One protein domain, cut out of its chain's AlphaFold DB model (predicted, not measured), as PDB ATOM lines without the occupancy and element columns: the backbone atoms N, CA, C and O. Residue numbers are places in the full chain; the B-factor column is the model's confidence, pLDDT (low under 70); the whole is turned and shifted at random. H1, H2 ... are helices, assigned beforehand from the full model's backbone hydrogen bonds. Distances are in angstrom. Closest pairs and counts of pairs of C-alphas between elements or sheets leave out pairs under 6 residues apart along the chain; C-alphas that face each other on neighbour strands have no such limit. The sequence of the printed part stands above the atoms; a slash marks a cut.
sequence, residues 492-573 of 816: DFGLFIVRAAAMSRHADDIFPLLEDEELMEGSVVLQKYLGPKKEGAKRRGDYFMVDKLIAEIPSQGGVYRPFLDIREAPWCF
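This is residues 492 to 573 of the 816 residues of the protein "INCENP_ARK-bind domain-containing protein" of Eimeria tenella (UniProt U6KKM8). Seven helices, six of them short, and two long links make an elongated body with the longest helix, H1, along one side: H3 and H4 pack on its first turn, and H6 passes near its other end, almost at a right angle to it. H1 and H2 lie on one side of the body and H5 and H6 on the other, while the two long links reach to opposite ends of the longest axis. The printed part has 82 residues, with seven named helices, H1 to H7 in chain order, and no named strand; the class is all helix, though only 40 residues, under half, are in named elements. The whole is compact, with a radius of gyration of the C-alphas of 12.8 A, and elongated, spanning 38 by 23 by 20 A.

H1, residues 493 to 504, touches H4, residues 524 to 527, with residues 494 to 495 alone; the closest C-alphas, of Gly 494 and Val 525, are 5.5 A apart. With residues 493 to 494 alone, H1 only just touches H3, residues 517 to 521, with 3 pairs of C-alphas within 8 A, the closest being Phe 493 and Leu 519 at 7.5 A. H3 and H4 touch only at the corner, and only just, with 3 such pairs; the C-alphas of Met 520 and Leu 526 come closest, at 6.5 A. H6, residues 546 to 552, is close to H1 but not clearly touching, about perpendicular at 79 degrees; their closest C-alphas, of Ala 502 and Ile 550, are 6.8 A apart. H2, residues 511 to 514, touches H5, residues 540 to 543, closest at the C-alphas of Phe 511 and Gly 541, 5.7 A apart. H7, residues 570 to 573, touches no helix and is only just apart from H6, at 8.0 A. Every O i to N i+4 pair is within hydrogen-bond range in H1, H3 and H6; H2, H4, H5 and H7 are too short for such a pair, and each has its one O i to N i+3 pair within range.

H1 is 16.3 A long and begins at C-alpha 493, (-31.793, 13.595, 1.972). H6 is 10.0 A long and begins at C-alpha 546, (-29.754, 27.501, 11.128). H2, H3, H4, H5 and H7 measure 4.9 A, 6.0 A, 5.2 A, 6.0 A and 5.9 A. H7 ends at C-alpha 573, (-48.143, 17.117, 7.936).

The C-alphas of Gly 536 and Phe 563, the two farthest apart, are 39.1 A apart. The links H4 to H5, residues 528 to 539, and H6 to H7, residues 553 to 569, are long; in the latter, residues 555 to 556 pair antiparallel with 559 to 560. The printed part has no cut. Its mean pLDDT is 75.3, with residues 502, 507, 554 and 556 to 573 under 70.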
ATOM      1  N   ASP A 492     -35.625  11.080   2.234       70.00
ATOM      2  CA  ASP A 492     -35.452  12.530   2.240       70.00
ATOM      3  C   ASP A 492     -34.034  12.881   2.714       70.00
ATOM      4  O   ASP A 492     -33.717  12.897   3.908       70.00
ATOM      5  N   PHE A 493     -33.168  13.165   1.742       72.12
ATOM      6  CA  PHE A 493     -31.793  13.595   1.972       72.12
ATOM      7  C   PHE A 493     -31.719  14.946   2.710       72.12
ATOM      8  O   PHE A 493     -30.797  15.183   3.491       72.12
ATOM      9  N   GLY A 494     -32.724  15.812   2.539       78.50
ATOM     10  CA  GLY A 494     -32.855  17.043   3.314       78.50
ATOM     11  C   GLY A 494     -33.060  16.760   4.791       78.50
ATOM     12  O   GLY A 494     -32.392  17.355   5.634       78.50
ATOM     13  N   LEU A 495     -33.913  15.789   5.115       76.06
ATOM     14  CA  LEU A 495     -34.089  15.351   6.493       76.06
ATOM     15  C   LEU A 495     -32.824  14.693   7.071       76.06
ATOM     16  O   LEU A 495     -32.509  14.885   8.249       76.06
ATOM     17  N   PHE A 496     -32.058  13.960   6.260       81.56
ATOM     18  CA  PHE A 496     -30.743  13.469   6.679       81.56
ATOM     19  C   PHE A 496     -29.789  14.626   7.033       81.56
ATOM     20  O   PHE A 496     -29.212  14.611   8.122       81.56
ATOM     21  N   ILE A 497     -29.702  15.667   6.192       80.25
ATOM     22  CA  ILE A 497     -28.932  16.890   6.489       80.25
ATOM     23  C   ILE A 497     -29.418  17.555   7.783       80.25
ATOM     24  O   ILE A 497     -28.605  17.886   8.644       80.25
ATOM     25  N   VAL A 498     -30.733  17.713   7.967       76.69
ATOM     26  CA  VAL A 498     -31.322  18.294   9.187       76.69
ATOM     27  C   VAL A 498     -30.936  17.501  10.439       76.69
ATOM     28  O   VAL A 498     -30.643  18.088  11.484       76.69
ATOM     29  N   ARG A 499     -30.875  16.169  10.348       75.56
ATOM     30  CA  ARG A 499     -30.442  15.314  11.459       75.56
ATOM     31  C   ARG A 499     -28.941  15.436  11.728       75.56
ATOM     32  O   ARG A 499     -28.553  15.536  12.891       75.56
ATOM     33  N   ALA A 500     -28.114  15.478  10.682       76.38
ATOM     34  CA  ALA A 500     -26.673  15.694  10.799       76.38
ATOM     35  C   ALA A 500     -26.360  17.054  11.451       76.38
ATOM     36  O   ALA A 500     -25.593  17.107  12.410       76.38
ATOM     37  N   ALA A 501     -27.040  18.120  11.020       74.12
ATOM     38  CA  ALA A 501     -26.969  19.465  11.595       74.12
ATOM     39  C   ALA A 501     -27.308  19.500  13.096       74.12
ATOM     40  O   ALA A 501     -26.584  20.082  13.906       74.12
ATOM     41  N   ALA A 502     -28.405  18.843  13.484       69.56
ATOM     42  CA  ALA A 502     -28.845  18.765  14.876       69.56
ATOM     43  C   ALA A 502     -27.878  17.967  15.770       69.56
ATOM     44  O   ALA A 502     -27.780  18.226  16.972       69.56
ATOM     45  N   MET A 503     -27.174  16.991  15.187       71.50
ATOM     46  CA  MET A 503     -26.187  16.166  15.881       71.50
ATOM     47  C   MET A 503     -24.807  16.828  15.969       71.50
ATOM     48  O   MET A 503     -24.184  16.725  17.024       71.50
ATOM     49  N   SER A 504     -24.344  17.532  14.928       76.06
ATOM     50  CA  SER A 504     -23.051  18.235  14.957       76.06
ATOM     51  C   SER A 504     -23.070  19.440  15.895       76.06
ATOM     52  O   SER A 504     -22.078  19.702  16.568       76.06
ATOM     53  N   ARG A 505     -24.193  20.179  15.948       72.44
ATOM     54  CA  ARG A 505     -24.307  21.525  16.555       72.44
ATOM     55  C   ARG A 505     -23.391  22.586  15.923       72.44
ATOM     56  O   ARG A 505     -23.334  23.711  16.415       72.44
ATOM     57  N   HIS A 506     -22.714  22.250  14.830       71.69
ATOM     58  CA  HIS A 506     -21.803  23.115  14.093       71.69
ATOM     59  C   HIS A 506     -22.349  23.316  12.681       71.69
ATOM     60  O   HIS A 506     -22.518  22.353  11.931       71.69
ATOM     61  N   ALA A 507     -22.624  24.572  12.316       66.00
ATOM     62  CA  ALA A 507     -23.124  24.915  10.985       66.00
ATOM     63  C   ALA A 507     -22.109  24.579   9.873       66.00
ATOM     64  O   ALA A 507     -22.492  24.255   8.750       66.00
ATOM     65  N   ASP A 508     -20.820  24.585  10.219       76.62
ATOM     66  CA  ASP A 508     -19.704  24.343   9.305       76.62
ATOM     67  C   ASP A 508     -19.648  22.903   8.762       76.62
ATOM     68  O   ASP A 508     -19.229  22.714   7.623       76.62
ATOM     69  N   ASP A 509     -20.147  21.901   9.501       76.31
ATOM     70  CA  ASP A 509     -20.321  20.530   8.980       76.31
ATOM     71  C   ASP A 509     -21.435  20.447   7.910       76.31
ATOM     72  O   ASP A 509     -21.494  19.483   7.148       76.31
ATOM     73  N   ILE A 510     -22.331  21.445   7.845       79.75
ATOM     74  CA  ILE A 510     -23.504  21.477   6.956       79.75
ATOM     75  C   ILE A 510     -23.230  22.294   5.688       79.75
ATOM     76  O   ILE A 510     -23.716  21.945   4.613       79.75
ATOM     77  N   PHE A 511     -22.470  23.393   5.788       82.62
ATOM     78  CA  PHE A 511     -22.260  24.314   4.662       82.62
ATOM     79  C   PHE A 511     -21.744  23.652   3.367       82.62
ATOM     80  O   PHE A 511     -22.269  24.016   2.315       82.62
ATOM     81  N   PRO A 512     -20.838  22.649   3.381       83.12
ATOM     82  CA  PRO A 512     -20.440  21.934   2.164       83.12
ATOM     83  C   PRO A 512     -21.601  21.229   1.446       83.12
ATOM     84  O   PRO A 512     -21.583  21.115   0.225       83.12
ATOM     85  N   LEU A 513     -22.619  20.780   2.189       80.62
ATOM     86  CA  LEU A 513     -23.811  20.115   1.652       80.62
ATOM     87  C   LEU A 513     -24.865  21.123   1.166       80.62
ATOM     88  O   LEU A 513     -25.632  20.829   0.257       80.62
ATOM     89  N   LEU A 514     -24.883  22.327   1.750       82.69
ATOM     90  CA  LEU A 514     -25.744  23.441   1.332       82.69
ATOM     91  C   LEU A 514     -25.211  24.175   0.089       82.69
ATOM     92  O   LEU A 514     -25.958  24.928  -0.536       82.69
ATOM     93  N   GLU A 515     -23.932  23.996  -0.253       85.75
ATOM     94  CA  GLU A 515     -23.307  24.524  -1.475       85.75
ATOM     95  C   GLU A 515     -23.483  23.614  -2.700       85.75
ATOM     96  O   GLU A 515     -23.230  24.060  -3.818       85.75
ATOM     97  N   ASP A 516     -23.974  22.386  -2.518       86.06
ATOM     98  CA  ASP A 516     -24.374  21.513  -3.619       86.06
ATOM     99  C   ASP A 516     -25.738  21.949  -4.183       86.06
ATOM    100  O   ASP A 516     -26.721  22.105  -3.454       86.06
ATOM    101  N   GLU A 517     -25.805  22.205  -5.490       80.88
ATOM    102  CA  GLU A 517     -27.033  22.704  -6.114       80.88
ATOM    103  C   GLU A 517     -28.051  21.584  -6.378       80.88
ATOM    104  O   GLU A 517     -29.246  21.831  -6.218       80.88
ATOM    105  N   GLU A 518     -27.593  20.361  -6.673       80.38
ATOM    106  CA  GLU A 518     -28.427  19.193  -6.996       80.38
ATOM    107  C   GLU A 518     -29.185  18.715  -5.744       80.38
ATOM    108  O   GLU A 518     -30.404  18.516  -5.766       80.38
ATOM    109  N   LEU A 519     -28.479  18.618  -4.609       77.94
ATOM    110  CA  LEU A 519     -29.057  18.225  -3.313       77.94
ATOM    111  C   LEU A 519     -30.070  19.250  -2.775       77.94
ATOM    112  O   LEU A 519     -31.027  18.891  -2.086       77.94
ATOM    113  N   MET A 520     -29.873  20.528  -3.101       79.25
ATOM    114  CA  MET A 520     -30.742  21.625  -2.673       79.25
ATOM    115  C   MET A 520     -31.953  21.832  -3.592       79.25
ATOM    116  O   MET A 520     -32.995  22.284  -3.118       79.25
ATOM    117  N   GLU A 521     -31.850  21.516  -4.886       81.12
ATOM    118  CA  GLU A 521     -32.970  21.592  -5.835       81.12
ATOM    119  C   GLU A 521     -34.010  20.493  -5.565       81.12
ATOM    120  O   GLU A 521     -35.209  20.769  -5.563       81.12
ATOM    121  N   GLY A 522     -33.566  19.280  -5.217       78.56
ATOM    122  CA  GLY A 522     -34.453  18.165  -4.861       78.56
ATOM    123  C   GLY A 522     -35.064  18.211  -3.449       78.56
ATOM    124  O   GLY A 522     -35.950  17.408  -3.158       78.56
ATOM    125  N   SER A 523     -34.613  19.101  -2.554       83.56
ATOM    126  CA  SER A 523     -35.014  19.078  -1.136       83.56
ATOM    127  C   SER A 523     -35.983  20.195  -0.728       83.56
ATOM    128  O   SER A 523     -35.584  21.319  -0.412       83.56
ATOM    129  N   VAL A 524     -37.264  19.832  -0.600       81.06
ATOM    130  CA  VAL A 524     -38.327  20.694  -0.047       81.06
ATOM    131  C   VAL A 524     -37.987  21.175   1.372       81.06
ATOM    132  O   VAL A 524     -38.166  22.351   1.696       81.06
ATOM    133  N   VAL A 525     -37.441  20.287   2.214       80.38
ATOM    134  CA  VAL A 525     -37.064  20.605   3.602       80.38
ATOM    135  C   VAL A 525     -36.010  21.709   3.642       80.38
ATOM    136  O   VAL A 525     -36.202  22.702   4.340       80.38
ATOM    137  N   LEU A 526     -34.920  21.595   2.877       82.38
ATOM    138  CA  LEU A 526     -33.841  22.587   2.920       82.38
ATOM    139  C   LEU A 526     -34.271  23.937   2.336       82.38
ATOM    140  O   LEU A 526     -33.898  24.981   2.878       82.38
ATOM    141  N   GLN A 527     -35.121  23.935   1.306       84.31
ATOM    142  CA  GLN A 527     -35.703  25.159   0.747       84.31
ATOM    143  C   GLN A 527     -36.549  25.927   1.782       84.31
ATOM    144  O   GLN A 527     -36.462  27.154   1.836       84.31
ATOM    145  N   LYS A 528     -37.265  25.242   2.691       88.62
ATOM    146  CA  LYS A 528     -38.049  25.867   3.784       88.62
ATOM    147  C   LYS A 528     -37.194  26.621   4.825       88.62
ATOM    148  O   LYS A 528     -37.722  27.463   5.570       88.62
ATOM    149  N   TYR A 529     -35.883  26.365   4.868       88.00
ATOM    150  CA  TYR A 529     -34.919  27.025   5.762       88.00
ATOM    151  C   TYR A 529     -33.947  27.979   5.054       88.00
ATOM    152  O   TYR A 529     -33.187  28.672   5.732       88.00
ATOM    153  N   LEU A 530     -34.003  28.114   3.725       90.19
ATOM    154  CA  LEU A 530     -33.351  29.228   3.035       90.19
ATOM    155  C   LEU A 530     -34.129  30.526   3.294       90.19
ATOM    156  O   LEU A 530     -35.314  30.644   2.987       90.19
ATOM    157  N   GLY A 531     -33.460  31.518   3.878       90.50
ATOM    158  CA  GLY A 531     -33.987  32.873   4.000       90.50
ATOM    159  C   GLY A 531     -34.006  33.598   2.647       90.50
ATOM    160  O   GLY A 531     -33.382  33.143   1.686       90.50
ATOM    161  N   PRO A 532     -34.678  34.759   2.547       87.19
ATOM    162  CA  PRO A 532     -34.613  35.577   1.341       87.19
ATOM    163  C   PRO A 532     -33.153  35.952   1.045       87.19
ATOM    164  O   PRO A 532     -32.447  36.465   1.919       87.19
ATOM    165  N   LYS A 533     -32.705  35.690  -0.190       88.88
ATOM    166  CA  LYS A 533     -31.327  35.929  -0.639       88.88
ATOM    167  C   LYS A 533     -30.979  37.414  -0.509       88.88
ATOM    168  O   LYS A 533     -31.379  38.230  -1.336       88.88
ATOM    169  N   LYS A 534     -30.237  37.759   0.545       88.19
ATOM    170  CA  LYS A 534     -29.802  39.132   0.827       88.19
ATOM    171  C   LYS A 534     -28.857  39.611  -0.271       88.19
ATOM    172  O   LYS A 534     -27.965  38.876  -0.697       88.19
ATOM    173  N   GLU A 535     -29.033  40.850  -0.708       86.94
ATOM    174  CA  GLU A 535     -28.152  41.472  -1.692       86.94
ATOM    175  C   GLU A 535     -26.720  41.548  -1.129       86.94
ATOM    176  O   GLU A 535     -26.492  42.082  -0.045       86.94
ATOM    177  N   GLY A 536     -25.765  40.926  -1.829       88.38
ATOM    178  CA  GLY A 536     -24.380  40.757  -1.365       88.38
ATOM    179  C   GLY A 536     -24.039  39.406  -0.718       88.38
ATOM    180  O   GLY A 536     -22.852  39.143  -0.521       88.38
ATOM    181  N   ALA A 537     -25.013  38.527  -0.444       87.38
ATOM    182  CA  ALA A 537     -24.745  37.138  -0.048       87.38
ATOM    183  C   ALA A 537     -24.044  36.371  -1.186       87.38
ATOM    184  O   ALA A 537     -24.493  36.408  -2.337       87.38
ATOM    185  N   LYS A 538     -22.941  35.681  -0.874       87.00
ATOM    186  CA  LYS A 538     -22.072  34.986  -1.842       87.00
ATOM    187  C   LYS A 538     -22.201  33.466  -1.795       87.00
ATOM    188  O   LYS A 538     -21.987  32.830  -2.821       87.00
ATOM    189  N   ARG A 539     -22.539  32.893  -0.640       88.25
ATOM    190  CA  ARG A 539     -22.735  31.449  -0.427       88.25
ATOM    191  C   ARG A 539     -24.188  31.160  -0.055       88.25
ATOM    192  O   ARG A 539     -24.871  32.019   0.499       88.25
ATOM    193  N   ARG A 540     -24.655  29.930  -0.307       80.94
ATOM    194  CA  ARG A 540     -25.990  29.473   0.135       80.94
ATOM    195  C   ARG A 540     -26.098  29.448   1.673       80.94
ATOM    196  O   ARG A 540     -27.149  29.771   2.219       80.94
ATOM    197  N   GLY A 541     -24.982  29.195   2.367       85.31
ATOM    198  CA  GLY A 541     -24.874  29.290   3.828       85.31
ATOM    199  C   GLY A 541     -25.161  30.682   4.411       85.31
ATOM    200  O   GLY A 541     -25.783  30.765   5.466       85.31
ATOM    201  N   ASP A 542     -24.818  31.771   3.706       84.62
ATOM    202  CA  ASP A 542     -24.983  33.164   4.181       84.62
ATOM    203  C   ASP A 542     -26.452  33.551   4.467       84.62
ATOM    204  O   ASP A 542     -26.732  34.565   5.118       84.62
ATOM    205  N   TYR A 543     -27.403  32.775   3.937       88.31
ATOM    206  CA  TYR A 543     -28.840  32.958   4.135       88.31
ATOM    207  C   TYR A 543     -29.571  31.687   4.602       88.31
ATOM    208  O   TYR A 543     -30.797  31.702   4.689       88.31
ATOM    209  N   PHE A 544     -28.862  30.611   4.960       89.38
ATOM    210  CA  PHE A 544     -29.480  29.429   5.564       89.38
ATOM    211  C   PHE A 544     -29.808  29.689   7.042       89.38
ATOM    212  O   PHE A 544     -28.941  30.035   7.845       89.38
ATOM    213  N   MET A 545     -31.078  29.548   7.419       88.12
ATOM    214  CA  MET A 545     -31.589  29.928   8.737       88.12
ATOM    215  C   MET A 545     -31.391  28.803   9.764       88.12
ATOM    216  O   MET A 545     -32.362  28.202  10.224       88.12
ATOM    217  N   VAL A 546     -30.134  28.534  10.138       82.62
ATOM    218  CA  VAL A 546     -29.754  27.501  11.128       82.62
ATOM    219  C   VAL A 546     -30.568  27.626  12.422       82.62
ATOM    220  O   VAL A 546     -31.110  26.632  12.899       82.62
ATOM    221  N   ASP A 547     -30.739  28.842  12.948       80.75
ATOM    222  CA  ASP A 547     -31.507  29.082  14.179       80.75
ATOM    223  C   ASP A 547     -32.991  28.706  14.033       80.75
ATOM    224  O   ASP A 547     -33.581  28.134  14.947       80.75
ATOM    225  N   LYS A 548     -33.595  28.979  12.864       85.31
ATOM    226  CA  LYS A 548     -34.982  28.592  12.555       85.31
ATOM    227  C   LYS A 548     -35.101  27.072  12.449       85.31
ATOM    228  O   LYS A 548     -36.051  26.505  12.976       85.31
ATOM    229  N   LEU A 549     -34.131  26.419  11.805       83.94
ATOM    230  CA  LEU A 549     -34.092  24.963  11.718       83.94
ATOM    231  C   LEU A 549     -34.022  24.333  13.116       83.94
ATOM    232  O   LEU A 549     -34.846  23.488  13.448       83.94
ATOM    233  N   ILE A 550     -33.080  24.775  13.951       78.75
ATOM    234  CA  ILE A 550     -32.903  24.254  15.314       78.75
ATOM    235  C   ILE A 550     -34.138  24.535  16.188       78.75
ATOM    236  O   ILE A 550     -34.502  23.689  17.001       78.75
ATOM    237  N   ALA A 551     -34.817  25.671  15.998       80.12
ATOM    238  CA  ALA A 551     -36.048  26.007  16.717       80.12
ATOM    239  C   ALA A 551     -37.281  25.186  16.280       80.12
ATOM    240  O   ALA A 551     -38.166  24.949  17.102       80.12
ATOM    241  N   GLU A 552     -37.357  24.747  15.019       80.19
ATOM    242  CA  GLU A 552     -38.452  23.898  14.515       80.19
ATOM    243  C   GLU A 552     -38.241  22.395  14.789       80.19
ATOM    244  O   GLU A 552     -39.175  21.606  14.642       80.19
ATOM    245  N   ILE A 553     -37.046  21.984  15.230       78.00
ATOM    246  CA  ILE A 553     -36.776  20.609  15.667       78.00
ATOM    247  C   ILE A 553     -37.407  20.360  17.052       78.00
ATOM    248  O   ILE A 553     -37.065  21.051  18.016       78.00
ATOM    249  N   PRO A 554     -38.270  19.332  17.216       68.81
ATOM    250  CA  PRO A 554     -38.882  19.024  18.507       68.81
ATOM    251  C   PRO A 554     -37.847  18.733  19.607       68.81
ATOM    252  O   PRO A 554     -37.121  17.735  19.569       68.81
ATOM    253  N   SER A 555     -37.813  19.584  20.634       70.19
ATOM    254  CA  SER A 555     -37.008  19.385  21.842       70.19
ATOM    255  C   SER A 555     -37.901  19.332  23.083       70.19
ATOM    256  O   SER A 555     -38.772  20.173  23.293       70.19
ATOM    257  N   GLN A 556     -37.696  18.319  23.929       57.81
ATOM    258  CA  GLN A 556     -38.403  18.189  25.205       57.81
ATOM    259  C   GLN A 556     -37.454  18.591  26.334       57.81
ATOM    260  O   GLN A 556     -36.428  17.948  26.551       57.81
ATOM    261  N   GLY A 557     -37.787  19.679  27.036       67.81
ATOM    262  CA  GLY A 557     -36.965  20.213  28.129       67.81
ATOM    263  C   GLY A 557     -35.624  20.804  27.676       67.81
ATOM    264  O   GLY A 557     -34.645  20.696  28.405       67.81
ATOM    265  N   GLY A 558     -35.549  21.368  26.464       61.75
ATOM    266  CA  GLY A 558     -34.321  21.972  25.921       61.75
ATOM    267  C   GLY A 558     -33.243  20.974  25.475       61.75
ATOM    268  O   GLY A 558     -32.173  21.386  25.037       61.75
ATOM    269  N   VAL A 559     -33.513  19.666  25.549       58.69
ATOM    270  CA  VAL A 559     -32.602  18.611  25.087       58.69
ATOM    271  C   VAL A 559     -33.148  17.996  23.799       58.69
ATOM    272  O   VAL A 559     -34.255  17.452  23.777       58.69
ATOM    273  N   TYR A 560     -32.358  18.053  22.724       56.50
ATOM    274  CA  TYR A 560     -32.647  17.316  21.493       56.50
ATOM    275  C   TYR A 560     -32.619  15.808  21.769       56.50
ATOM    276  O   TYR A 560     -31.641  15.283  22.306       56.50
ATOM    277  N   ARG A 561     -33.692  15.101  21.399       59.78
ATOM    278  CA  ARG A 561     -33.784  13.639  21.498       59.78
ATOM    279  C   ARG A 561     -33.888  13.049  20.088       59.78
ATOM    280  O   ARG A 561     -34.982  13.096  19.529       59.78
ATOM    281  N   PRO A 562     -32.830  12.410  19.543       48.09
ATOM    282  CA  PRO A 562     -32.829  11.808  18.197       48.09
ATOM    283  C   PRO A 562     -33.855  10.682  17.944       48.09
ATOM    284  O   PRO A 562     -33.836  10.083  16.867       48.09
ATOM    285  N   PHE A 563     -34.697  10.371  18.936       46.06
ATOM    286  CA  PHE A 563     -35.698   9.300  18.962       46.06
ATOM    287  C   PHE A 563     -37.145   9.804  19.115       46.06
ATOM    288  O   PHE A 563     -38.057   8.979  19.132       46.06
ATOM    289  N   LEU A 564     -37.377  11.117  19.260       48.53
ATOM    290  CA  LEU A 564     -38.725  11.659  19.055       48.53
ATOM    291  C   LEU A 564     -39.066  11.516  17.571       48.53
ATOM    292  O   LEU A 564     -38.210  11.744  16.713       48.53
ATOM    293  N   ASP A 565     -40.284  11.061  17.277       52.00
ATOM    294  CA  ASP A 565     -40.675  10.746  15.907       52.00
ATOM    295  C   ASP A 565     -40.781  12.056  15.123       52.00
ATOM    296  O   ASP A 565     -41.624  12.901  15.412       52.00
ATOM    297  N   ILE A 566     -39.899  12.239  14.138       54.69
ATOM    298  CA  ILE A 566     -39.832  13.452  13.310       54.69
ATOM    299  C   ILE A 566     -41.170  13.726  12.609       54.69
ATOM    300  O   ILE A 566     -41.476  14.873  12.309       54.69
ATOM    301  N   ARG A 567     -42.013  12.700  12.453       54.34
ATOM    302  CA  ARG A 567     -43.408  12.808  12.007       54.34
ATOM    303  C   ARG A 567     -44.285  13.728  12.859       54.34
ATOM    304  O   ARG A 567     -45.365  14.076  12.408       54.34
ATOM    305  N   GLU A 568     -43.863  14.098  14.066       55.34
ATOM    306  CA  GLU A 568     -44.531  15.099  14.910       55.34
ATOM    307  C   GLU A 568     -44.103  16.546  14.578       55.34
ATOM    308  O   GLU A 568     -44.696  17.492  15.097       55.34
ATOM    309  N   ALA A 569     -43.106  16.753  13.706       57.59
ATOM    310  CA  ALA A 569     -42.697  18.080  13.247       57.59
ATOM    311  C   ALA A 569     -43.744  18.684  12.281       57.59
ATOM    312  O   ALA A 569     -44.240  17.973  11.403       57.59
ATOM    313  N   PRO A 570     -44.062  19.995  12.368       54.53
ATOM    314  CA  PRO A 570     -45.175  20.590  11.614       54.53
ATOM    315  C   PRO A 570     -45.109  20.393  10.093       54.53
ATOM    316  O   PRO A 570     -46.135  20.190   9.449       54.53
ATOM    317  N   TRP A 571     -43.905  20.408   9.519       59.50
ATOM    318  CA  TRP A 571     -43.676  20.273   8.078       59.50
ATOM    319  C   TRP A 571     -43.855  18.839   7.542       59.50
ATOM    320  O   TRP A 571     -43.970  18.671   6.333       59.50
ATOM    321  N   CYS A 572     -43.948  17.807   8.395       54.28
ATOM    322  CA  CYS A 572     -44.328  16.461   7.943       54.28
ATOM    323  C   CYS A 572     -45.821  16.353   7.579       54.28
ATOM    324  O   CYS A 572     -46.178  15.502   6.771       54.28
ATOM    325  N   PHE A 573     -46.690  17.195   8.152       54.44
ATOM    326  CA  PHE A 573     -48.143  17.117   7.936       54.44
ATOM    327  C   PHE A 573     -48.640  17.919   6.723       54.44
ATOM    328  O   PHE A 573     -49.713  17.620   6.200       54.44
TER     329      PHE A 573